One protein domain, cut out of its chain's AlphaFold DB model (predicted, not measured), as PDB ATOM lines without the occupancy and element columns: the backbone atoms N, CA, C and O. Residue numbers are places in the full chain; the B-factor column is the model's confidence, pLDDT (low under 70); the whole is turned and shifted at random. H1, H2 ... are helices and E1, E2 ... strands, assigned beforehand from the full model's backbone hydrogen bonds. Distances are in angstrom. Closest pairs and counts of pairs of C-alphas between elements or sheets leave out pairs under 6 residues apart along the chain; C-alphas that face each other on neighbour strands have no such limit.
ATOM      1  N   GLU A  30     -38.889  39.554 -30.922       84.81
ATOM      2  CA  GLU A  30     -38.314  38.273 -30.504       84.81
ATOM      3  C   GLU A  30     -39.361  37.342 -29.896       84.81
ATOM      4  O   GLU A  30     -39.366  36.151 -30.201       84.81
ATOM      5  N   ALA A  31     -40.296  37.874 -29.104       85.62
ATOM      6  CA  ALA A  31     -41.370  37.084 -28.508       85.62
ATOM      7  C   ALA A  31     -42.345  36.546 -29.568       85.62
ATOM      8  O   ALA A  31     -42.771  35.387 -29.514       85.62
ATOM      9  N   LEU A  32     -42.652  37.366 -30.582       89.19
ATOM     10  CA  LEU A  32     -43.465  36.947 -31.724       89.19
ATOM     11  C   LEU A  32     -42.773  35.828 -32.511       89.19
ATOM     12  O   LEU A  32     -43.386  34.798 -32.801       89.19
ATOM     13  N   ARG A  33     -41.482  35.997 -32.818       91.44
ATOM     14  CA  ARG A  33     -40.692  34.989 -33.535       91.44
ATOM     15  C   ARG A  33     -40.548  33.702 -32.719       91.44
ATOM     16  O   ARG A  33     -40.731  32.622 -33.271       91.44
ATOM     17  N   ALA A  34     -40.320  33.790 -31.409       90.00
ATOM     18  CA  ALA A  34     -40.286  32.625 -30.524       90.00
ATOM     19  C   ALA A  34     -41.614  31.851 -30.533       90.00
ATOM     20  O   ALA A  34     -41.607  30.625 -30.627       90.00
ATOM     21  N   SER A  35     -42.749  32.555 -30.538       91.62
ATOM     22  CA  SER A  35     -44.083  31.941 -30.639       91.62
ATOM     23  C   SER A  35     -44.293  31.214 -31.977       91.62
ATOM     24  O   SER A  35     -44.861  30.122 -32.017       91.62
ATOM     25  N   GLN A  36     -43.793  31.779 -33.081       95.12
ATOM     26  CA  GLN A  36     -43.829  31.127 -34.397       95.12
ATOM     27  C   GLN A  36     -42.954  29.868 -34.437       95.12
ATOM     28  O   GLN A  36     -43.383  28.834 -34.955       95.12
ATOM     29  N   LEU A  37     -41.749  29.929 -33.866       94.62
ATOM     30  CA  LEU A  37     -40.860  28.770 -33.753       94.62
ATOM     31  C   LEU A  37     -41.459  27.675 -32.871       94.62
ATOM     32  O   LEU A  37     -41.343  26.501 -33.207       94.62
ATOM     33  N   LEU A  38     -42.152  28.044 -31.793       95.50
ATOM     34  CA  LEU A  38     -42.849  27.100 -30.924       95.50
ATOM     35  C   LEU A  38     -43.910  26.309 -31.700       95.50
ATOM     36  O   LEU A  38     -43.996  25.091 -31.568       95.50
ATOM     37  N   LYS A  39     -44.688  26.991 -32.550       96.69
ATOM     38  CA  LYS A  39     -45.675  26.337 -33.419       96.69
ATOM     39  C   LYS A  39     -45.006  25.341 -34.371       96.69
ATOM     40  O   LYS A  39     -45.407  24.184 -34.406       96.69
ATOM     41  N   ARG A  40     -43.947  25.765 -35.066       97.12
ATOM     42  CA  ARG A  40     -43.173  24.904 -35.979       97.12
ATOM     43  C   ARG A  40     -42.588  23.681 -35.268       97.12
ATOM     44  O   ARG A  40     -42.658  22.570 -35.785       97.12
ATOM     45  N   LEU A  41     -42.061  23.868 -34.058       96.06
ATOM     46  CA  LEU A  41     -41.537  22.786 -33.227       96.06
ATOM     47  C   LEU A  41     -42.632  21.774 -32.855       96.06
ATOM     48  O   LEU A  41     -42.397  20.568 -32.921       96.06
ATOM     49  N   ASN A  42     -43.827  22.251 -32.498       96.12
ATOM     50  CA  ASN A  42     -44.969  21.385 -32.196       96.12
ATOM     51  C   ASN A  42     -45.425  20.593 -33.429       96.12
ATOM     52  O   ASN A  42     -45.731  19.405 -33.309       96.12
ATOM     53  N   ASP A  43     -45.427  21.220 -34.606       96.44
ATOM     54  CA  ASP A  43     -45.736  20.546 -35.870       96.44
ATOM     55  C   ASP A  43     -44.700  19.443 -36.165       96.44
ATOM     56  O   ASP A  43     -45.075  18.312 -36.492       96.44
ATOM     57  N   CYS A  44     -43.408  19.721 -35.942       95.25
ATOM     58  CA  CYS A  44     -42.341  18.720 -36.051       95.25
ATOM     59  C   CYS A  44     -42.557  17.551 -35.077       95.25
ATOM     60  O   CYS A  44     -42.527  16.392 -35.493       95.25
ATOM     61  N   ALA A  45     -42.829  17.831 -33.801       94.75
ATOM     62  CA  ALA A  45     -43.062  16.799 -32.791       94.75
ATOM     63  C   ALA A  45     -44.273  15.915 -33.135       94.75
ATOM     64  O   ALA A  45     -44.236  14.692 -32.972       94.75
ATOM     65  N   ALA A  46     -45.347  16.518 -33.654       94.75
ATOM     66  CA  ALA A  46     -46.533  15.792 -34.087       94.75
ATOM     67  C   ALA A  46     -46.244  14.866 -35.280       94.75
ATOM     68  O   ALA A  46     -46.761  13.744 -35.320       94.75
ATOM     69  N   LEU A  47     -45.422  15.312 -36.234       92.69
ATOM     70  CA  LEU A  47     -44.981  14.486 -37.357       92.69
ATOM     71  C   LEU A  47     -44.099  13.328 -36.888       92.69
ATOM     72  O   LEU A  47     -44.406  12.184 -37.219       92.69
ATOM     73  N   ASP A  48     -43.080  13.581 -36.066       92.31
ATOM     74  CA  ASP A  48     -42.199  12.523 -35.550       92.31
ATOM     75  C   ASP A  48     -42.982  11.465 -34.768       92.31
ATOM     76  O   ASP A  48     -42.762  10.270 -34.951       92.31
ATOM     77  N   LYS A  49     -43.971  11.870 -33.963       91.75
ATOM     78  CA  LYS A  49     -44.853  10.922 -33.267       91.75
ATOM     79  C   LYS A  49     -45.606  10.004 -34.238       91.75
ATOM     80  O   LYS A  49     -45.790   8.818 -33.964       91.75
ATOM     81  N   ARG A  50     -46.054  10.535 -35.382       89.12
ATOM     82  CA  ARG A  50     -46.687   9.726 -36.438       89.12
ATOM     83  C   ARG A  50     -45.672   8.800 -37.108       89.12
ATOM     84  O   ARG A  50     -46.026   7.654 -37.373       89.12
ATOM     85  N   PHE A  51     -44.439   9.259 -37.325       88.31
ATOM     86  CA  PHE A  51     -43.345   8.429 -37.836       88.31
ATOM     87  C   PHE A  51     -43.030   7.258 -36.905       88.31
ATOM     88  O   PHE A  51     -43.073   6.118 -37.354       88.31
ATOM     89  N   PHE A  52     -42.809   7.499 -35.610       88.69
ATOM     90  CA  PHE A  52     -42.568   6.423 -34.643       88.69
ATOM     91  C   PHE A  52     -43.722   5.424 -34.608       88.69
ATOM     92  O   PHE A  52     -43.493   4.218 -34.664       88.69
ATOM     93  N   ARG A  53     -44.973   5.903 -34.622       87.31
ATOM     94  CA  ARG A  53     -46.145   5.021 -34.718       87.31
ATOM     95  C   ARG A  53     -46.124   4.163 -35.987       87.31
ATOM     96  O   ARG A  53     -46.483   2.990 -35.920       87.31
ATOM     97  N   ALA A  54     -45.716   4.725 -37.124       82.81
ATOM     98  CA  ALA A  54     -45.568   3.977 -38.368       82.81
ATOM     99  C   ALA A  54     -44.440   2.932 -38.278       82.81
ATOM    100  O   ALA A  54     -44.650   1.797 -38.698       82.81
ATOM    101  N   CYS A  55     -43.295   3.265 -37.669       83.38
ATOM    102  CA  CYS A  55     -42.201   2.320 -37.416       83.38
ATOM    103  C   CYS A  55     -42.654   1.158 -36.517       83.38
ATOM    104  O   CYS A  55     -42.450   0.003 -36.879       83.38
ATOM    105  N   PHE A  56     -43.337   1.439 -35.401       85.69
ATOM    106  CA  PHE A  56     -43.890   0.398 -34.523       85.69
ATOM    107  C   PHE A  56     -44.915  -0.483 -35.240       85.69
ATOM    108  O   PHE A  56     -44.881  -1.703 -35.105       85.69
ATOM    109  N   HIS A  57     -45.809   0.113 -36.033       83.12
ATOM    110  CA  HIS A  57     -46.783  -0.653 -36.810       83.12
ATOM    111  C   HIS A  57     -46.101  -1.557 -37.846       83.12
ATOM    112  O   HIS A  57     -46.509  -2.705 -38.028       83.12
ATOM    113  N   ALA A  58     -45.057  -1.059 -38.514       78.62
ATOM    114  CA  ALA A  58     -44.272  -1.839 -39.461       78.62
ATOM    115  C   ALA A  58     -43.565  -3.018 -38.767       78.62
ATOM    116  O   ALA A  58     -43.701  -4.145 -39.239       78.62
ATOM    117  N   LEU A  59     -42.923  -2.787 -37.612       79.56
ATOM    118  CA  LEU A  59     -42.286  -3.839 -36.805       79.56
ATOM    119  C   LEU A  59     -43.301  -4.903 -36.376       79.56
ATOM    120  O   LEU A  59     -43.092  -6.095 -36.585       79.56
ATOM    121  N   TYR A  60     -44.443  -4.477 -35.842       80.31
ATOM    122  CA  TYR A  60     -45.477  -5.398 -35.378       80.31
ATOM    123  C   TYR A  60     -46.066  -6.240 -36.521       80.31
ATOM    124  O   TYR A  60     -46.274  -7.446 -36.382       80.31
ATOM    125  N   THR A  61     -46.287  -5.626 -37.687       75.69
ATOM    126  CA  THR A  61     -46.763  -6.339 -38.883       75.69
ATOM    127  C   THR A  61     -45.725  -7.354 -39.379       75.69
ATOM    128  O   THR A  61     -46.099  -8.416 -39.878       75.69
ATOM    129  N   GLU A  62     -44.429  -7.059 -39.229       73.88
ATOM    130  CA  GLU A  62     -43.321  -7.955 -39.600       73.88
ATOM    131  C   GLU A  62     -43.321  -9.200 -38.723       73.88
ATOM    132  O   GLU A  62     -43.304 -10.327 -39.225       73.88
ATOM    133  N   HIS A  63     -43.452  -8.983 -37.414       69.38
ATOM    134  CA  HIS A  63     -43.563 -10.041 -36.420       69.38
ATOM    135  C   HIS A  63     -44.759 -10.965 -36.700       69.38
ATOM    136  O   HIS A  63     -44.609 -12.189 -36.722       69.38
ATOM    137  N   LEU A  64     -45.932 -10.392 -36.997       68.94
ATOM    138  CA  LEU A  64     -47.138 -11.168 -37.299       68.94
ATOM    139  C   LEU A  64     -47.035 -11.966 -38.607       68.94
ATOM    140  O   LEU A  64     -47.464 -13.119 -38.644       68.94
ATOM    141  N   ARG A  65     -46.470 -11.392 -39.680       65.75
ATOM    142  CA  ARG A  65     -46.361 -12.075 -40.984       65.75
ATOM    143  C   ARG A  65     -45.413 -13.274 -40.940       65.75
ATOM    144  O   ARG A  65     -45.772 -14.339 -41.438       65.75
ATOM    145  N   ARG A  66     -44.259 -13.157 -40.273       62.09
ATOM    146  CA  ARG A  66     -43.324 -14.290 -40.124       62.09
ATOM    147  C   ARG A  66     -43.850 -15.392 -39.203       62.09
ATOM    148  O   ARG A  66     -43.564 -16.563 -39.441       62.09
ATOM    149  N   PRO A  91     -32.902 -28.252 -39.364       80.50
ATOM    150  CA  PRO A  91     -33.658 -27.695 -38.239       80.50
ATOM    151  C   PRO A  91     -32.821 -26.760 -37.348       80.50
ATOM    152  O   PRO A  91     -33.346 -25.809 -36.773       80.50
ATOM    153  N   GLU A  92     -31.512 -27.005 -37.260       79.75
ATOM    154  CA  GLU A  92     -30.552 -26.180 -36.523       79.75
ATOM    155  C   GLU A  92     -30.278 -24.842 -37.227       79.75
ATOM    156  O   GLU A  92     -30.205 -23.807 -36.562       79.75
ATOM    157  N   GLU A  93     -30.168 -24.834 -38.558       78.38
ATOM    158  CA  GLU A  93     -30.030 -23.615 -39.368       78.38
ATOM    159  C   GLU A  93     -31.294 -22.754 -39.301       78.38
ATOM    160  O   GLU A  93     -31.199 -21.538 -39.106       78.38
ATOM    161  N   VAL A  94     -32.472 -23.387 -39.350       78.50
ATOM    162  CA  VAL A  94     -33.766 -22.715 -39.161       78.50
ATOM    163  C   VAL A  94     -33.846 -22.094 -37.764       78.50
ATOM    164  O   VAL A  94     -34.144 -20.906 -37.636       78.50
ATOM    165  N   LEU A  95     -33.520 -22.851 -36.709       76.00
ATOM    166  CA  LEU A  95     -33.525 -22.346 -35.333       76.00
ATOM    167  C   LEU A  95     -32.541 -21.181 -35.148       76.00
ATOM    168  O   LEU A  95     -32.890 -20.171 -34.535       76.00
ATOM    169  N   LYS A  96     -31.330 -21.288 -35.703       79.88
ATOM    170  CA  LYS A  96     -30.327 -20.216 -35.663       79.88
ATOM    171  C   LYS A  96     -30.824 -18.956 -36.374       79.88
ATOM    172  O   LYS A  96     -30.674 -17.863 -35.829       79.88
ATOM    173  N   GLY A  97     -31.453 -19.104 -37.540       79.12
ATOM    174  CA  GLY A  97     -32.064 -17.995 -38.275       79.12
ATOM    175  C   GLY A  97     -33.210 -17.332 -37.506       79.12
ATOM    176  O   GLY A  97     -33.302 -16.105 -37.470       79.12
ATOM    177  N   MET A  98     -34.048 -18.122 -36.826       76.88
ATOM    178  CA  MET A  98     -35.128 -17.600 -35.979       76.88
ATOM    179  C   MET A  98     -34.593 -16.838 -34.761       76.88
ATOM    180  O   MET A  98     -35.099 -15.760 -34.458       76.88
ATOM    181  N   LEU A  99     -33.563 -17.358 -34.086       80.38
ATOM    182  CA  LEU A  99     -32.935 -16.680 -32.945       80.38
ATOM    183  C   LEU A  99     -32.278 -15.360 -33.357       80.38
ATOM    184  O   LEU A  99     -32.467 -14.354 -32.681       80.38
ATOM    185  N   GLN A 100     -31.557 -15.350 -34.481       80.62
ATOM    186  CA  GLN A 100     -30.949 -14.130 -35.012       80.62
ATOM    187  C   GLN A 100     -32.013 -13.085 -35.372       80.62
ATOM    188  O   GLN A 100     -31.875 -11.918 -35.027       80.62
ATOM    189  N   TYR A 101     -33.115 -13.513 -35.991       78.94
ATOM    190  CA  TYR A 101     -34.235 -12.627 -36.291       78.94
ATOM    191  C   TYR A 101     -34.877 -12.019 -35.034       78.94
ATOM    192  O   TYR A 101     -35.240 -10.843 -35.052       78.94
ATOM    193  N   LEU A 102     -35.042 -12.799 -33.959       79.94
ATOM    194  CA  LEU A 102     -35.590 -12.294 -32.696       79.94
ATOM    195  C   LEU A 102     -34.659 -11.261 -32.054       79.94
ATOM    196  O   LEU A 102     -35.136 -10.213 -31.631       79.94
ATOM    197  N   ASP A 103     -33.348 -11.504 -32.051       80.75
ATOM    198  CA  ASP A 103     -32.385 -10.521 -31.545       80.75
ATOM    199  C   ASP A 103     -32.395  -9.235 -32.394       80.75
ATOM    200  O   ASP A 103     -32.495  -8.131 -31.855       80.75
ATOM    201  N   ASP A 104     -32.421  -9.359 -33.727       83.12
ATOM    202  CA  ASP A 104     -32.543  -8.220 -34.648       83.12
ATOM    203  C   ASP A 104     -33.865  -7.450 -34.451       83.12
ATOM    204  O   ASP A 104     -33.922  -6.226 -34.609       83.12
ATOM    205  N   TYR A 105     -34.955  -8.148 -34.128       82.25
ATOM    206  CA  TYR A 105     -36.242  -7.534 -33.805       82.25
ATOM    207  C   TYR A 105     -36.167  -6.754 -32.487       82.25
ATOM    208  O   TYR A 105     -36.488  -5.562 -32.472       82.25
ATOM    209  N   ASP A 106     -35.669  -7.375 -31.416       85.19
ATOM    210  CA  ASP A 106     -35.532  -6.754 -30.094       85.19
ATOM    211  C   ASP A 106     -34.596  -5.541 -30.138       85.19
ATOM    212  O   ASP A 106     -34.803  -4.538 -29.450       85.19
ATOM    213  N   GLN A 107     -33.530  -5.602 -30.940       86.75
ATOM    214  CA  GLN A 107     -32.638  -4.465 -31.161       86.75
ATOM    215  C   GLN A 107     -33.354  -3.311 -31.876       86.75
ATOM    216  O   GLN A 107     -33.235  -2.158 -31.449       86.75
ATOM    217  N   ARG A 108     -34.136  -3.594 -32.925       83.62
ATOM    218  CA  ARG A 108     -34.897  -2.569 -33.662       83.62
ATOM    219  C   ARG A 108     -36.024  -1.962 -32.829       83.62
ATOM    220  O   ARG A 108     -36.242  -0.748 -32.897       83.62
ATOM    221  N   GLU A 109     -36.715  -2.763 -32.024       88.19
ATOM    222  CA  GLU A 109     -37.730  -2.275 -31.091       88.19
ATOM    223  C   GLU A 109     -37.104  -1.344 -30.046       88.19
ATOM    224  O   GLU A 109     -37.548  -0.201 -29.903       88.19
ATOM    225  N   ARG A 110     -36.019  -1.782 -29.391       89.44
ATOM    226  CA  ARG A 110     -35.274  -0.958 -28.424       89.44
ATOM    227  C   ARG A 110     -34.813   0.359 -29.041       89.44
ATOM    228  O   ARG A 110     -35.088   1.416 -28.478       89.44
ATOM    229  N   ALA A 111     -34.211   0.317 -30.231       85.56
ATOM    230  CA  ALA A 111     -33.776   1.518 -30.943       85.56
ATOM    231  C   ALA A 111     -34.939   2.485 -31.240       85.56
ATOM    232  O   ALA A 111     -34.782   3.700 -31.119       85.56
ATOM    233  N   THR A 112     -36.118   1.958 -31.589       86.50
ATOM    234  CA  THR A 112     -37.319   2.767 -31.849       86.50
ATOM    235  C   THR A 112     -37.822   3.441 -30.569       86.50
ATOM    236  O   THR A 112     -38.077   4.647 -30.568       86.50
ATOM    237  N   VAL A 113     -37.909   2.691 -29.465       88.62
ATOM    238  CA  VAL A 113     -38.334   3.200 -28.147       88.62
ATOM    239  C   VAL A 113     -37.363   4.253 -27.615       88.62
ATOM    240  O   VAL A 113     -37.785   5.314 -27.145       88.62
ATOM    241  N   ASP A 114     -36.063   3.984 -27.690       88.62
ATOM    242  CA  ASP A 114     -35.039   4.908 -27.209       88.62
ATOM    243  C   ASP A 114     -34.991   6.174 -28.066       88.62
ATOM    244  O   ASP A 114     -34.945   7.282 -27.520       88.62
ATOM    245  N   GLY A 115     -35.116   6.035 -29.389       86.44
ATOM    246  CA  GLY A 115     -35.233   7.164 -30.312       86.44
ATOM    247  C   GLY A 115     -36.411   8.078 -29.968       86.44
ATOM    248  O   GLY A 115     -36.234   9.295 -29.848       86.44
ATOM    249  N   GLU A 116     -37.597   7.509 -29.727       90.62
ATOM    250  CA  GLU A 116     -38.787   8.277 -29.338       90.62
ATOM    251  C   GLU A 116     -38.571   9.005 -28.002       90.62
ATOM    252  O   GLU A 116     -38.929  10.181 -27.848       90.62
ATOM    253  N   ARG A 117     -37.966   8.330 -27.018       90.12
ATOM    254  CA  ARG A 117     -37.677   8.915 -25.700       90.12
ATOM    255  C   ARG A 117     -36.699  10.081 -25.796       90.12
ATOM    256  O   ARG A 117     -36.930  11.100 -25.141       90.12
ATOM    257  N   ILE A 118     -35.633   9.938 -26.580       88.12
ATOM    258  CA  ILE A 118     -34.622  10.983 -26.778       88.12
ATOM    259  C   ILE A 118     -35.273  12.206 -27.422       88.12
ATOM    260  O   ILE A 118     -35.236  13.289 -26.835       88.12
ATOM    261  N   LEU A 119     -35.953  12.032 -28.558       90.06
ATOM    262  CA  LEU A 119     -36.584  13.147 -29.269       90.06
ATOM    263  C   LEU A 119     -37.620  13.875 -28.416       90.06
ATOM    264  O   LEU A 119     -37.622  15.103 -28.359       90.06
ATOM    265  N   ASN A 120     -38.457  13.142 -27.679       91.12
ATOM    266  CA  ASN A 120     -39.438  13.754 -26.785       91.12
ATOM    267  C   ASN A 120     -38.793  14.611 -25.685       91.12
ATOM    268  O   ASN A 120     -39.349  15.648 -25.313       91.12
ATOM    269  N   ARG A 121     -37.632  14.210 -25.148       88.50
ATOM    270  CA  ARG A 121     -36.897  15.038 -24.176       88.50
ATOM    271  C   ARG A 121     -36.385  16.322 -24.827       88.50
ATOM    272  O   ARG A 121     -36.580  17.394 -24.260       88.50
ATOM    273  N   GLN A 122     -35.805  16.215 -26.019       88.88
ATOM    274  CA  GLN A 122     -35.268  17.357 -26.760       88.88
ATOM    275  C   GLN A 122     -36.371  18.357 -27.142       88.88
ATOM    276  O   GLN A 122     -36.222  19.559 -26.916       88.88
ATOM    277  N   TYR A 123     -37.520  17.869 -27.624       92.56
ATOM    278  CA  TYR A 123     -38.687  18.706 -27.914       92.56
ATOM    279  C   TYR A 123     -39.161  19.474 -26.681       92.56
ATOM    280  O   TYR A 123     -39.348  20.686 -26.759       92.56
ATOM    281  N   LYS A 124     -39.295  18.807 -25.525       90.88
ATOM    282  CA  LYS A 124     -39.697  19.464 -24.268       90.88
ATOM    283  C   LYS A 124     -38.725  20.565 -23.851       90.88
ATOM    284  O   LYS A 124     -39.157  21.608 -23.367       90.88
ATOM    285  N   GLN A 125     -37.428  20.347 -24.039       87.75
ATOM    286  CA  GLN A 125     -36.401  21.324 -23.679       87.75
ATOM    287  C   GLN A 125     -36.425  22.541 -24.602       87.75
ATOM    288  O   GLN A 125     -36.467  23.667 -24.110       87.75
ATOM    289  N   LEU A 126     -36.503  22.329 -25.918       89.69
ATOM    290  CA  LEU A 126     -36.674  23.421 -26.879       89.69
ATOM    291  C   LEU A 126     -37.982  24.187 -26.656       89.69
ATOM    292  O   LEU A 126     -38.004  25.413 -26.749       89.69
ATOM    293  N   GLN A 127     -39.066  23.484 -26.323       92.19
ATOM    294  CA  GLN A 127     -40.358  24.093 -26.026       92.19
ATOM    295  C   GLN A 127     -40.281  24.981 -24.779       92.19
ATOM    296  O   GLN A 127     -40.785  26.105 -24.798       92.19
ATOM    297  N   ALA A 128     -39.632  24.504 -23.711       89.44
ATOM    298  CA  ALA A 128     -39.422  25.276 -22.489       89.44
ATOM    299  C   ALA A 128     -38.574  26.528 -22.758       89.44
ATOM    300  O   ALA A 128     -38.932  27.622 -22.321       89.44
ATOM    301  N   GLU A 129     -37.499  26.383 -23.535       88.00
ATOM    302  CA  GLU A 129     -36.622  27.494 -23.889       88.00
ATOM    303  C   GLU A 129     -37.342  28.558 -24.735       88.00
ATOM    304  O   GLU A 129     -37.311  29.744 -24.402       88.00
ATOM    305  N   LEU A 130     -38.059  28.152 -25.785       89.81
ATOM    306  CA  LEU A 130     -38.825  29.074 -26.628       89.81
ATOM    307  C   LEU A 130     -39.965  29.753 -25.863       89.81
ATOM    308  O   LEU A 130     -40.212  30.938 -26.074       89.81
ATOM    309  N   SER A 131     -40.629  29.038 -24.952       89.00
ATOM    310  CA  SER A 131     -41.686  29.613 -24.107       89.00
ATOM    311  C   SER A 131     -41.128  30.666 -23.147       89.00
ATOM    312  O   SER A 131     -41.762  31.696 -22.923       89.00
ATOM    313  N   HIS A 132     -39.921  30.445 -22.619       85.50
ATOM    314  CA  HIS A 132     -39.227  31.418 -21.779       85.50
ATOM    315  C   HIS A 132     -38.810  32.674 -22.563       85.50
ATOM    316  O   HIS A 132     -38.916  33.787 -22.052       85.50
ATOM    317  N   ILE A 133     -38.364  32.523 -23.815       85.00
ATOM    318  CA  ILE A 133     -38.066  33.672 -24.687       85.00
ATOM    319  C   ILE A 133     -39.358  34.425 -25.041       85.00
ATOM    320  O   ILE A 133     -39.393  35.655 -24.992       85.00
ATOM    321  N   ALA A 134     -40.440  33.703 -25.347       86.06
ATOM    322  CA  ALA A 134     -41.733  34.289 -25.694       86.06
ATOM    323  C   ALA A 134     -42.350  35.116 -24.553       86.06
ATOM    324  O   ALA A 134     -43.028  36.106 -24.819       86.06
ATOM    325  N   SER A 135     -42.090  34.762 -23.292       83.94
ATOM    326  CA  SER A 135     -42.566  35.528 -22.133       83.94
ATOM    327  C   SER A 135     -41.749  36.793 -21.839       83.94
ATOM    328  O   SER A 135     -42.103  37.543 -20.931       83.94
ATOM    329  N   GLY A 136     -40.672  37.062 -22.589       70.69
ATOM    330  CA  GLY A 136     -39.840  38.254 -22.401       70.69
ATOM    331  C   GLY A 136     -39.014  38.241 -21.109       70.69
ATOM    332  O   GLY A 136     -38.499  39.280 -20.697       70.69
ATOM    333  N   SER A 137     -38.875  37.081 -20.461       63.53
ATOM    334  CA  SER A 137     -38.033  36.926 -19.277       63.53
ATOM    335  C   SER A 137     -36.557  37.071 -19.671       63.53
ATOM    336  O   SER A 137     -35.964  36.195 -20.298       63.53
ATOM    337  N   ALA A 138     -35.946  38.199 -19.297       49.53
ATOM    338  CA  ALA A 138     -34.579  38.580 -19.669       49.53
ATOM    339  C   ALA A 138     -33.471  37.685 -19.072       49.53
ATOM    340  O   ALA A 138     -32.293  37.865 -19.381       49.53
ATOM    341  N   LYS A 139     -33.804  36.699 -18.231       47.50
ATOM    342  CA  LYS A 139     -32.829  35.727 -17.726       47.50
ATOM    343  C   LYS A 139     -32.743  34.525 -18.663       47.50
ATOM    344  O   LYS A 139     -33.153  33.428 -18.311       47.50
ATOM    345  N   VAL A 140     -32.104  34.693 -19.823       50.00
ATOM    346  CA  VAL A 140     -31.588  33.572 -20.651       50.00
ATOM    347  C   VAL A 140     -30.355  32.935 -19.972       50.00
ATOM    348  O   VAL A 140     -29.378  32.539 -20.597       50.00
ATOM    349  N   GLY A 141     -30.363  32.894 -18.641       45.00
ATOM    350  CA  GLY A 141     -29.342  32.290 -17.811       45.00
ATOM    351  C   GLY A 141     -29.849  30.934 -17.369       45.00
ATOM    352  O   GLY A 141     -30.488  30.829 -16.331       45.00
ATOM    353  N   SER A 142     -29.549  29.910 -18.163       46.38
ATOM    354  CA  SER A 142     -29.492  28.535 -17.680       46.38
ATOM    355  C   SER A 142     -30.773  28.028 -16.997       46.38
ATOM    356  O   SER A 142     -30.734  27.554 -15.864       46.38
ATOM    357  N   LEU A 143     -31.883  27.942 -17.738       49.41
ATOM    358  CA  LEU A 143     -32.807  26.810 -17.549       49.41
ATOM    359  C   LEU A 143     -32.125  25.547 -18.092       49.41
ATOM    360  O   LEU A 143     -32.606  24.899 -19.015       49.41
ATOM    361  N   ARG A 144     -30.932  25.243 -17.582       50.84
ATOM    362  CA  ARG A 144     -30.234  24.001 -17.846       50.84
ATOM    363  C   ARG A 144     -30.721  23.075 -16.742       50.84
ATOM    364  O   ARG A 144     -30.370  23.306 -15.587       50.84
ATOM    365  N   PRO A 145     -31.552  22.064 -17.034       49.94
ATOM    366  CA  PRO A 145     -31.664  20.961 -16.100       49.94
ATOM    367  C   PRO A 145     -30.232  20.446 -15.924       49.94
ATOM    368  O   PRO A 145     -29.599  20.115 -16.929       49.94
ATOM    369  N   GLU A 146     -29.707  20.410 -14.698       50.81
ATOM    370  CA  GLU A 146     -28.328  19.965 -14.410       50.81
ATOM    371  C   GLU A 146     -28.030  18.549 -14.949       50.81
ATOM    372  O   GLU A 146     -26.876  18.168 -15.098       50.81
ATOM    373  N   ASN A 147     -29.071  17.821 -15.370       52.28
ATOM    374  CA  ASN A 147     -29.017  16.464 -15.905       52.28
ATOM    375  C   ASN A 147     -29.429  16.360 -17.391       52.28
ATOM    376  O   ASN A 147     -29.766  15.271 -17.860       52.28
ATOM    377  N   SER A 148     -29.482  17.470 -18.143       54.91
ATOM    378  CA  SER A 148     -29.809  17.426 -19.576       54.91
ATOM    379  C   SER A 148     -28.587  17.077 -20.423       54.91
ATOM    380  O   SER A 148     -27.656  17.875 -20.528       54.91
ATOM    381  N   THR A 149     -28.633  15.926 -21.095       61.62
ATOM    382  CA  THR A 149     -27.674  15.557 -22.147       61.62
ATOM    383  C   THR A 149     -27.828  16.391 -23.415       61.62
ATOM    384  O   THR A 149     -26.862  16.497 -24.160       61.62
ATOM    385  N   PHE A 150     -28.999  17.003 -23.639       70.31
ATOM    386  CA  PHE A 150     -29.234  17.863 -24.794       70.31
ATOM    387  C   PHE A 150     -28.920  19.321 -24.484       70.31
ATOM    388  O   PHE A 150     -29.495  19.930 -23.572       70.31
ATOM    389  N   ASN A 151     -27.942  19.845 -25.218       72.00
ATOM    390  CA  ASN A 151     -27.446  21.203 -25.154       72.00
ATOM    391  C   ASN A 151     -26.919  21.630 -26.530       72.00
ATOM    392  O   ASN A 151     -25.915  21.124 -27.031       72.00
ATOM    393  N   ILE A 152     -27.555  22.647 -27.100       74.25
ATOM    394  CA  ILE A 152     -27.041  23.322 -28.288       74.25
ATOM    395  C   ILE A 152     -26.058  24.396 -27.797       74.25
ATOM    396  O   ILE A 152     -26.503  25.338 -27.134       74.25
ATOM    397  N   PRO A 153     -24.748  24.301 -28.076       72.50
ATOM    398  CA  PRO A 153     -23.790  25.298 -27.613       72.50
ATOM    399  C   PRO A 153     -24.076  26.668 -28.251       72.50
ATOM    400  O   PRO A 153     -24.527  26.731 -29.396       72.50
ATOM    401  N   PRO A 154     -23.846  27.784 -27.536       72.69
ATOM    402  CA  PRO A 154     -23.950  29.106 -28.137       72.69
ATOM    403  C   PRO A 154     -22.898  29.265 -29.237       72.69
ATOM    404  O   PRO A 154     -21.765  28.808 -29.106       72.69
ATOM    405  N   VAL A 155     -23.269  29.963 -30.306       71.69
ATOM    406  CA  VAL A 155     -22.388  30.240 -31.442       71.69
ATOM    407  C   VAL A 155     -22.081  31.727 -31.470       71.69
ATOM    408  O   VAL A 155     -22.990  32.559 -31.415       71.69
ATOM    409  N   GLN A 156     -20.794  32.070 -31.552       75.25
ATOM    410  CA  GLN A 156     -20.366  33.465 -31.590       75.25
ATOM    411  C   GLN A 156     -21.005  34.200 -32.776       75.25
ATOM    412  O   GLN A 156     -20.982  33.733 -33.914       75.25
ATOM    413  N   GLY A 157     -21.585  35.371 -32.505       71.94
ATOM    414  CA  GLY A 157     -22.212  36.206 -33.529       71.94
ATOM    415  C   GLY A 157     -23.600  35.746 -33.993       71.94
ATOM    416  O   GLY A 157     -24.131  36.335 -34.935       71.94
ATOM    417  N   LEU A 158     -24.204  34.743 -33.344       76.31
ATOM    418  CA  LEU A 158     -25.601  34.361 -33.555       76.31
ATOM    419  C   LEU A 158     -26.433  34.585 -32.300       76.31
ATOM    420  O   LEU A 158     -26.049  34.195 -31.199       76.31
ATOM    421  N   SER A 159     -27.616  35.175 -32.480       83.88
ATOM    422  CA  SER A 159     -28.590  35.223 -31.397       83.88
ATOM    423  C   SER A 159     -29.077  33.812 -31.079       83.88
ATOM    424  O   SER A 159     -29.194  32.956 -31.964       83.88
ATOM    425  N   ARG A 160     -29.401  33.570 -29.805       84.94
ATOM    426  CA  ARG A 160     -29.909  32.267 -29.371       84.94
ATOM    427  C   ARG A 160     -31.150  31.860 -30.163       84.94
ATOM    428  O   ARG A 160     -31.236  30.733 -30.631       84.94
ATOM    429  N   LEU A 161     -32.059  32.804 -30.399       86.94
ATOM    430  CA  LEU A 161     -33.278  32.569 -31.166       86.94
ATOM    431  C   LEU A 161     -33.000  32.168 -32.626       86.94
ATOM    432  O   LEU A 161     -33.656  31.266 -33.141       86.94
ATOM    433  N   ALA A 162     -32.004  32.781 -33.279       85.12
ATOM    434  CA  ALA A 162     -31.601  32.407 -34.637       85.12
ATOM    435  C   ALA A 162     -31.000  30.993 -34.693       85.12
ATOM    436  O   ALA A 162     -31.237  30.252 -35.647       85.12
ATOM    437  N   LEU A 163     -30.257  30.598 -33.657       84.12
ATOM    438  CA  LEU A 163     -29.712  29.249 -33.540       84.12
ATOM    439  C   LEU A 163     -30.820  28.198 -33.358       84.12
ATOM    440  O   LEU A 163     -30.800  27.165 -34.025       84.12
ATOM    441  N   LEU A 164     -31.817  28.476 -32.512       87.31
ATOM    442  CA  LEU A 164     -32.976  27.591 -32.336       87.31
ATOM    443  C   LEU A 164     -33.787  27.449 -33.630       87.31
ATOM    444  O   LEU A 164     -34.168  26.341 -34.009       87.31
ATOM    445  N   GLU A 165     -34.003  28.553 -34.348       90.31
ATOM    446  CA  GLU A 165     -34.657  28.523 -35.657       90.31
ATOM    447  C   GLU A 165     -33.910  27.648 -36.660       90.31
ATOM    448  O   GLU A 165     -34.526  26.906 -37.430       90.31
ATOM    449  N   PHE A 166     -32.583  27.716 -36.650       86.75
ATOM    450  CA  PHE A 166     -31.761  26.911 -37.532       86.75
ATOM    451  C   PHE A 166     -31.908  25.411 -37.253       86.75
ATOM    452  O   PHE A 166     -32.082  24.634 -38.195       86.75
ATOM    453  N   VAL A 167     -31.915  25.008 -35.978       87.62
ATOM    454  CA  VAL A 167     -32.130  23.608 -35.569       87.62
ATOM    455  C   VAL A 167     -33.517  23.113 -35.987       87.62
ATOM    456  O   VAL A 167     -33.622  22.044 -36.589       87.62
ATOM    457  N   ILE A 168     -34.567  23.907 -35.757       91.75
ATOM    458  CA  ILE A 168     -35.936  23.567 -36.187       91.75
ATOM    459  C   ILE A 168     -35.999  23.421 -37.712       91.75
ATOM    460  O   ILE A 168     -36.503  22.425 -38.223       91.75
ATOM    461  N   SER A 169     -35.399  24.352 -38.452       91.88
ATOM    462  CA  SER A 169     -35.377  24.314 -39.921       91.88
ATOM    463  C   SER A 169     -34.567  23.138 -40.480       91.88
ATOM    464  O   SER A 169     -34.805  22.681 -41.600       91.88
ATOM    465  N   ALA A 170     -33.556  22.661 -39.750       87.38
ATOM    466  CA  ALA A 170     -32.836  21.442 -40.104       87.38
ATOM    467  C   ALA A 170     -33.717  20.204 -39.890       87.38
ATOM    468  O   ALA A 170     -33.742  19.323 -40.752       87.38
ATOM    469  N   LYS A 171     -34.485  20.172 -38.793       90.56
ATOM    470  CA  LYS A 171     -35.416  19.081 -38.500       90.56
ATOM    471  C   LYS A 171     -36.555  18.992 -39.514       90.56
ATOM    472  O   LYS A 171     -36.828  17.912 -40.025       90.56
ATOM    473  N   GLU A 172     -37.156  20.115 -39.888       93.50
ATOM    474  CA  GLU A 172     -38.193  20.154 -40.930       93.50
ATOM    475  C   GLU A 172     -37.682  19.578 -42.260       93.50
ATOM    476  O   GLU A 172     -38.360  18.784 -42.913       93.50
ATOM    477  N   ARG A 173     -36.446  19.920 -42.651       91.06
ATOM    478  CA  ARG A 173     -35.813  19.379 -43.866       91.06
ATOM    479  C   ARG A 173     -35.590  17.870 -43.791       91.06
ATOM    480  O   ARG A 173     -35.777  17.180 -44.793       91.06
ATOM    481  N   GLU A 174     -35.205  17.356 -42.627       89.06
ATOM    482  CA  GLU A 174     -35.103  15.914 -42.390       89.06
ATOM    483  C   GLU A 174     -36.461  15.224 -42.566       89.06
ATOM    484  O   GLU A 174     -36.546  14.241 -43.301       89.06
ATOM    485  N   GLN A 175     -37.525  15.773 -41.975       89.94
ATOM    486  CA  GLN A 175     -38.874  15.210 -42.073       89.94
ATOM    487  C   GLN A 175     -39.398  15.216 -43.511       89.94
ATOM    488  O   GLN A 175     -39.997  14.238 -43.959       89.94
ATOM    489  N   VAL A 176     -39.127  16.279 -44.276       91.00
ATOM    490  CA  VAL A 176     -39.450  16.327 -45.712       91.00
ATOM    491  C   VAL A 176     -38.715  15.228 -46.472       91.00
ATOM    492  O   VAL A 176     -39.333  14.523 -47.271       91.00
ATOM    493  N   ARG A 177     -37.422  15.030 -46.196       85.12
ATOM    494  CA  ARG A 177     -36.641  13.954 -46.815       85.12
ATOM    495  C   ARG A 177     -37.172  12.572 -46.436       85.12
ATOM    496  O   ARG A 177     -37.289  11.725 -47.308       85.12
ATOM    497  N   GLN A 178     -37.540  12.347 -45.179       81.69
ATOM    498  CA  GLN A 178     -38.126  11.078 -44.737       81.69
ATOM    499  C   GLN A 178     -39.476  10.814 -45.406       81.69
ATOM    500  O   GLN A 178     -39.722   9.702 -45.860       81.69
ATOM    501  N   MET A 179     -40.336  11.828 -45.536       84.56
ATOM    502  CA  MET A 179     -41.585  11.704 -46.294       84.56
ATOM    503  C   MET A 179     -41.340  11.410 -47.774       84.56
ATOM    504  O   MET A 179     -42.093  10.642 -48.373       84.56
ATOM    505  N   TYR A 180     -40.305  12.007 -48.364       84.69
ATOM    506  CA  TYR A 180     -39.899  11.707 -49.730       84.69
ATOM    507  C   TYR A 180     -39.432  10.254 -49.861       84.69
ATOM    508  O   TYR A 180     -39.989   9.529 -50.686       84.69
ATOM    509  N   ASP A 181     -38.495   9.812 -49.014       76.50
ATOM    510  CA  ASP A 181     -38.011   8.427 -48.965       76.50
ATOM    511  C   ASP A 181     -39.203   7.460 -48.809       76.50
ATOM    512  O   ASP A 181     -39.278   6.457 -49.516       76.50
ATOM    513  N   MET A 182     -40.194   7.818 -47.978       74.62
ATOM    514  CA  MET A 182     -41.408   7.023 -47.793       74.62
ATOM    515  C   MET A 182     -42.316   6.893 -49.005       74.62
ATOM    516  O   MET A 182     -42.970   5.871 -49.180       74.62
ATOM    517  N   ARG A 183     -42.398   7.922 -49.838       75.69
ATOM    518  CA  ARG A 183     -43.260   7.876 -51.023       75.69
ATOM    519  C   ARG A 183     -42.605   7.167 -52.203       75.69
ATOM    520  O   ARG A 183     -43.320   6.668 -53.063       75.69
ATOM    521  N   HIS A 184     -41.274   7.163 -52.265       71.56
ATOM    522  CA  HIS A 184     -40.530   6.724 -53.451       71.56
ATOM    523  C   HIS A 184     -39.880   5.351 -53.289       71.56
ATOM    524  O   HIS A 184     -39.538   4.721 -54.289       71.56
ATOM    525  N   HIS A 185     -39.733   4.855 -52.062       65.75
ATOM    526  CA  HIS A 185     -39.354   3.469 -51.835       65.75
ATOM    527  C   HIS A 185     -40.610   2.613 -51.701       65.75
ATOM    528  O   HIS A 185     -41.431   2.812 -50.811       65.75
ATOM    529  N   ASN A 186     -40.768   1.668 -52.630       52.47
ATOM    530  CA  ASN A 186     -41.923   0.784 -52.672       52.47
ATOM    531  C   ASN A 186     -41.798  -0.272 -51.561       52.47
ATOM    532  O   ASN A 186     -41.231  -1.346 -51.764       52.47
ATOM    533  N   TYR A 187     -42.277   0.073 -50.364       60.84
ATOM    534  CA  TYR A 187     -42.166  -0.739 -49.146       60.84
ATOM    535  C   TYR A 187     -42.800  -2.130 -49.257       60.84
ATOM    536  O   TYR A 187     -42.443  -3.032 -48.499       60.84
ATOM    537  N   GLU A 188     -43.701  -2.312 -50.220       47.03
ATOM    538  CA  GLU A 188     -44.364  -3.581 -50.508       47.03
ATOM    539  C   GLU A 188     -43.528  -4.522 -51.393       47.03
ATOM    540  O   GLU A 188     -43.665  -5.736 -51.273       47.03
ATOM    541  N   ALA A 189     -42.629  -4.007 -52.243       46.03
ATOM    542  CA  ALA A 189     -41.924  -4.810 -53.253       46.03
ATOM    543  C   ALA A 189     -40.624  -5.478 -52.756       46.03
ATOM    544  O   ALA A 189     -40.161  -6.435 -53.368       46.03
ATOM    545  N   PHE A 190     -40.026  -4.987 -51.663       49.16
ATOM    546  CA  PHE A 190     -38.685  -5.402 -51.210       49.16
ATOM    547  C   PHE A 190     -38.660  -6.208 -49.902       49.16
ATOM    548  O   PHE A 190     -37.581  -6.473 -49.383       49.16
ATOM    549  N   GLY A 191     -39.817  -6.604 -49.362       48.09
ATOM    550  CA  GLY A 191     -39.881  -7.225 -48.035       48.09
ATOM    551  C   GLY A 191     -39.633  -6.186 -46.939       48.09
ATOM    552  O   GLY A 191     -38.507  -5.957 -46.524       48.09
ATOM    553  N   MET A 192     -40.717  -5.513 -46.545       59.09
ATOM    554  CA  MET A 192     -40.864  -4.536 -45.451       59.09
ATOM    555  C   MET A 192     -39.578  -3.865 -44.943       59.09
ATOM    556  O   MET A 192     -39.048  -4.186 -43.883       59.09
ATOM    557  N   TYR A 193     -39.128  -2.849 -45.676       60.69
ATOM    558  CA  TYR A 193     -38.139  -1.902 -45.170       60.69
ATOM    559  C   TYR A 193     -38.807  -0.955 -44.163       60.69
ATOM    560  O   TYR A 193     -39.756  -0.245 -44.502       60.69
ATOM    561  N   LEU A 194     -38.319  -0.941 -42.922       67.88
ATOM    562  CA  LEU A 194     -38.810  -0.047 -41.873       67.88
ATOM    563  C   LEU A 194     -38.518   1.421 -42.242       67.88
ATOM    564  O   LEU A 194     -37.392   1.716 -42.655       67.88
ATOM    565  N   PRO A 195     -39.461   2.369 -42.068       72.88
ATOM    566  CA  PRO A 195     -39.139   3.783 -42.207       72.88
ATOM    567  C   PRO A 195     -37.956   4.140 -41.302       72.88
ATOM    568  O   PRO A 195     -37.881   3.684 -40.158       72.88
ATOM    569  N   LYS A 196     -37.022   4.945 -41.821       77.88
ATOM    570  CA  LYS A 196     -35.867   5.400 -41.039       77.88
ATOM    571  C   LYS A 196     -36.364   6.137 -39.801       77.88
ATOM    572  O   LYS A 196     -37.230   7.004 -39.915       77.88
ATOM    573  N   LEU A 197     -35.787   5.808 -38.647       81.31
ATOM    574  CA  LEU A 197     -36.119   6.487 -37.402       81.31
ATOM    575  C   LEU A 197     -35.841   7.990 -37.535       81.31
ATOM    576  O   LEU A 197     -34.794   8.365 -38.082       81.31
ATOM    577  N   PRO A 198     -36.747   8.848 -37.033       83.12
ATOM    578  CA  PRO A 198     -36.465  10.261 -36.882       83.12
ATOM    579  C   PRO A 198     -35.159  10.467 -36.115       83.12
ATOM    580  O   PRO A 198     -34.973   9.929 -35.022       83.12
ATOM    581  N   GLY A 199     -34.248  11.242 -36.694       81.31
ATOM    582  CA  GLY A 199     -33.001  11.613 -36.050       81.31
ATOM    583  C   GLY A 199     -33.263  12.573 -34.888       81.31
ATOM    584  O   GLY A 199     -34.222  13.354 -34.950       81.31
ATOM    585  N   PRO A 200     -32.430  12.544 -33.833       76.38
ATOM    586  CA  PRO A 200     -32.508  13.523 -32.761       76.38
ATOM    587  C   PRO A 200     -32.374  14.945 -33.316       76.38
ATOM    588  O   PRO A 200     -31.677  15.186 -34.307       76.38
ATOM    589  N   LEU A 201     -33.001  15.908 -32.639       77.25
ATOM    590  CA  LEU A 201     -32.663  17.319 -32.811       77.25
ATOM    591  C   LEU A 201     -31.157  17.429 -32.559       77.25
ATOM    592  O   LEU A 201     -30.671  16.925 -31.546       77.25
ATOM    593  N   ARG A 202     -30.403  17.962 -33.527       67.69
ATOM    594  CA  ARG A 202     -28.941  17.814 -33.510       67.69
ATOM    595  C   ARG A 202     -28.332  18.533 -32.309       67.69
ATOM    596  O   ARG A 202     -28.213  19.758 -32.306       67.69
ATOM    597  N   ASP A 203     -27.940  17.733 -31.327       50.22
ATOM    598  CA  ASP A 203     -27.065  18.122 -30.232       50.22
ATOM    599  C   ASP A 203     -25.678  18.446 -30.761       50.22
ATOM    600  O   ASP A 203     -25.213  17.807 -31.705       50.22
ATOM    601  N   GLY A 204     -25.020  19.443 -30.169       49.91
ATOM    602  CA  GLY A 204     -23.644  19.776 -30.542       49.91
ATOM    603  C   GLY A 204     -23.465  20.195 -32.004       49.91
ATOM    604  O   GLY A 204     -22.348  20.168 -32.505       49.91
ATOM    605  N   ALA A 205     -24.542  20.578 -32.703       54.94
ATOM    606  CA  ALA A 205     -24.447  21.092 -34.058       54.94
ATOM    607  C   ALA A 205     -23.436  22.238 -34.114       54.94
ATOM    608  O   ALA A 205     -23.672  23.317 -33.562       54.94
ATOM    609  N   ILE A 206     -22.333  22.005 -34.819       57.53
ATOM    610  CA  ILE A 206     -21.381  23.052 -35.141       57.53
ATOM    611  C   ILE A 206     -22.050  23.885 -36.230       57.53
ATOM    612  O   ILE A 206     -22.136  23.509 -37.403       57.53
ATOM    613  N   VAL A 207     -22.649  24.988 -35.793       60.50
ATOM    614  CA  VAL A 207     -23.124  26.027 -36.694       60.50
ATOM    615  C   VAL A 207     -22.001  27.037 -36.784       60.50
ATOM    616  O   VAL A 207     -21.769  27.803 -35.857       60.50
ATOM    617  N   GLU A 208     -21.277  27.014 -37.892       65.50
ATOM    618  CA  GLU A 208     -20.188  27.949 -38.144       65.50
ATOM    619  C   GLU A 208     -20.594  28.942 -39.219       65.50
ATOM    620  O   GLU A 208     -21.290  28.619 -40.187       65.50
ATOM    621  N   ARG A 209     -20.132  30.179 -39.062       63.38
ATOM    622  CA  ARG A 209     -20.293  31.196 -40.090       63.38
ATOM    623  C   ARG A 209     -19.113  31.100 -41.047       63.38
ATOM    624  O   ARG A 209     -18.027  31.580 -40.749       63.38
ATOM    625  N   VAL A 210     -19.337  30.501 -42.210       71.00
ATOM    626  CA  VAL A 210     -18.323  30.366 -43.262       71.00
ATOM    627  C   VAL A 210     -18.704  31.297 -44.404       71.00
ATOM    628  O   VAL A 210     -19.774  31.156 -44.992       71.00
ATOM    629  N   ASN A 211     -17.849  32.280 -44.702       70.12
ATOM    630  CA  ASN A 211     -18.072  33.276 -45.763       70.12
ATOM    631  C   ASN A 211     -19.423  34.010 -45.651       70.12
ATOM    632  O   ASN A 211     -20.115  34.236 -46.640       70.12
ATOM    633  N   GLY A 212     -19.843  34.339 -44.425       65.19
ATOM    634  CA  GLY A 212     -21.112  35.027 -44.168       65.19
ATOM    635  C   GLY A 212     -22.359  34.135 -44.202       65.19
ATOM    636  O   GLY A 212     -23.416  34.596 -43.770       65.19
ATOM    637  N   GLN A 213     -22.242  32.869 -44.619       66.62
ATOM    638  CA  GLN A 213     -23.321  31.882 -44.597       66.62
ATOM    639  C   GLN A 213     -23.224  30.975 -43.369       66.62
ATOM    640  O   GLN A 213     -22.135  30.615 -42.924       66.62
ATOM    641  N   LEU A 214     -24.379  30.584 -42.829       65.25
ATOM    642  CA  LEU A 214     -24.445  29.581 -41.772       65.25
ATOM    643  C   LEU A 214     -24.266  28.200 -42.381       65.25
ATOM    644  O   LEU A 214     -25.116  27.729 -43.140       65.25
ATOM    645  N   ARG A 215     -23.144  27.564 -42.053       64.56
ATOM    646  CA  ARG A 215     -22.883  26.173 -42.393       64.56
ATOM    647  C   ARG A 215     -23.245  25.275 -41.232       64.56
ATOM    648  O   ARG A 215     -23.061  25.609 -40.069       64.56
ATOM    649  N   TYR A 216     -23.778  24.125 -41.612       57.88
ATOM    650  CA  TYR A 216     -24.145  23.058 -40.711       57.88
ATOM    651  C   TYR A 216     -23.193  21.898 -40.916       57.88
ATOM    652  O   TYR A 216     -23.218  21.269 -41.977       57.88
ATOM    653  N   THR A 217     -22.388  21.592 -39.913       58.66
ATOM    654  CA  THR A 217     -21.608  20.358 -39.884       58.66
ATOM    655  C   THR A 217     -22.207  19.449 -38.821       58.66
ATOM    656  O   THR A 217     -22.309  19.793 -37.647       58.66
ATOM    657  N   SER A 218     -22.692  18.276 -39.243       48.12
ATOM    658  CA  SER A 218     -22.882  17.176 -38.298       48.12
ATOM    659  C   SER A 218     -21.511  16.612 -37.982       48.12
ATOM    660  O   SER A 218     -20.903  15.990 -38.856       48.12
TER     661      SER A 218
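AT A GLANCE: This is residues 30 to 66 and 91 to 218 of the 229 residues of an uncharacterized protein of Eimeria brunetti (UniProt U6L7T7). Two long helices, H1 and H2, run side by side in opposite ways, and a shorter third helix, H3, packs slantwise on H1, while a small hairpin of two strands, E1 and E2, sits beside the first part of H3. Together the helices make a loose up-and-down bundle drawn out along H1 and H2, and residues 91 to 97 of H2 stick out from it. The printed part has 165 residues with three named helices followed by two named strands, in the order H1, H2, H3, E1, E2; the one sheet has the order E1 - E2 and is antiparallel. The class is mostly helix, and two long stretches, residues 135 to 159 and 185 to 205, have no named element. The whole is loose, with a radius of gyration of the C-alphas of 19.6 A, and elongated, with spans of 68 by 35 by 27 A.

HOW THE PARTS SIT: The sheet is formed by E1, residues 206 to 210, and E2, residues 213 to 217, a hairpin of antiparallel neighbours whose directions stand at 145 degrees. C-alphas 209 and 214 face each other at 4.8 A. Across the pair, N 215 and O 208 are within hydrogen-bond range at 2.8 A, and N 210 and O 213 at 2.9 A. H3, residues 160 to 184, and E2 are near each other, with 5 pairs of C-alphas within 10 A. The closest C-alphas of H3 and E1 are those of Leu 163 and Val 207, 8.0 A apart. H1, residues 30 to 66, touches H3, and the closest C-alphas are those of Leu 41 and Ile 168, 6.4 A apart. H1 and H3 run the same way at a shallow tilt of 32 degrees. H2, residues 91 to 134, touches H1 with 29 pairs of C-alphas within 8 A, the closest being those of Ala 31 and Ala 134, 4.0 A apart. H1 and H2 run opposite ways at a shallow tilt of 12 degrees. H2 and H3 are close but not clearly touching; their closest C-alphas, those of Leu 126 and Leu 164, are 7.8 A apart. These two run opposite ways at a shallow tilt of 34.7 degrees, only just short of steep. The three helices form a bundle, up and down, in which each runs against the one before it in the chain. Both strands are apart from H1 and from H2. In H1, H2 and H3 every O i to N i+4 pair is within hydrogen-bond range.

IN THESE COORDINATES: E1 measures 11.3 A from first to last C-alpha and E2 12.6 A; E2 ends at C-alpha 217, at (-21.608, 20.358, -39.884). H3 has 25 residues and measures 36.7 A. H1, with 37 residues, begins at C-alpha 30, at (-38.314, 38.273, -30.504), and measures 53.7 A. H2 is the longest helix, with 44 residues and 63.8 A; it begins at C-alpha 91, at (-33.658, -27.695, -38.239).

THE WHOLE: The two C-alphas farthest apart are those of Pro 91 and Ala 138, at 68.8 A. Residues 67 to 90 are not printed; across this cut, between H1 and H2, C-alphas 66 and 91 are 16.6 A apart. The link from H2 to H3, of 25 residues, and that from H3 to E1, of 21 residues, are long, while the link from E1 to E2, of 2 residues, is tight. The mean pLDDT of the printed part is 77.7. The model's confidence is low, with pLDDT under 70, at 42 residues of the printed part: residues 63 to 66, 137 to 149, 185 to 194, 202 to 209 and 212 to 218.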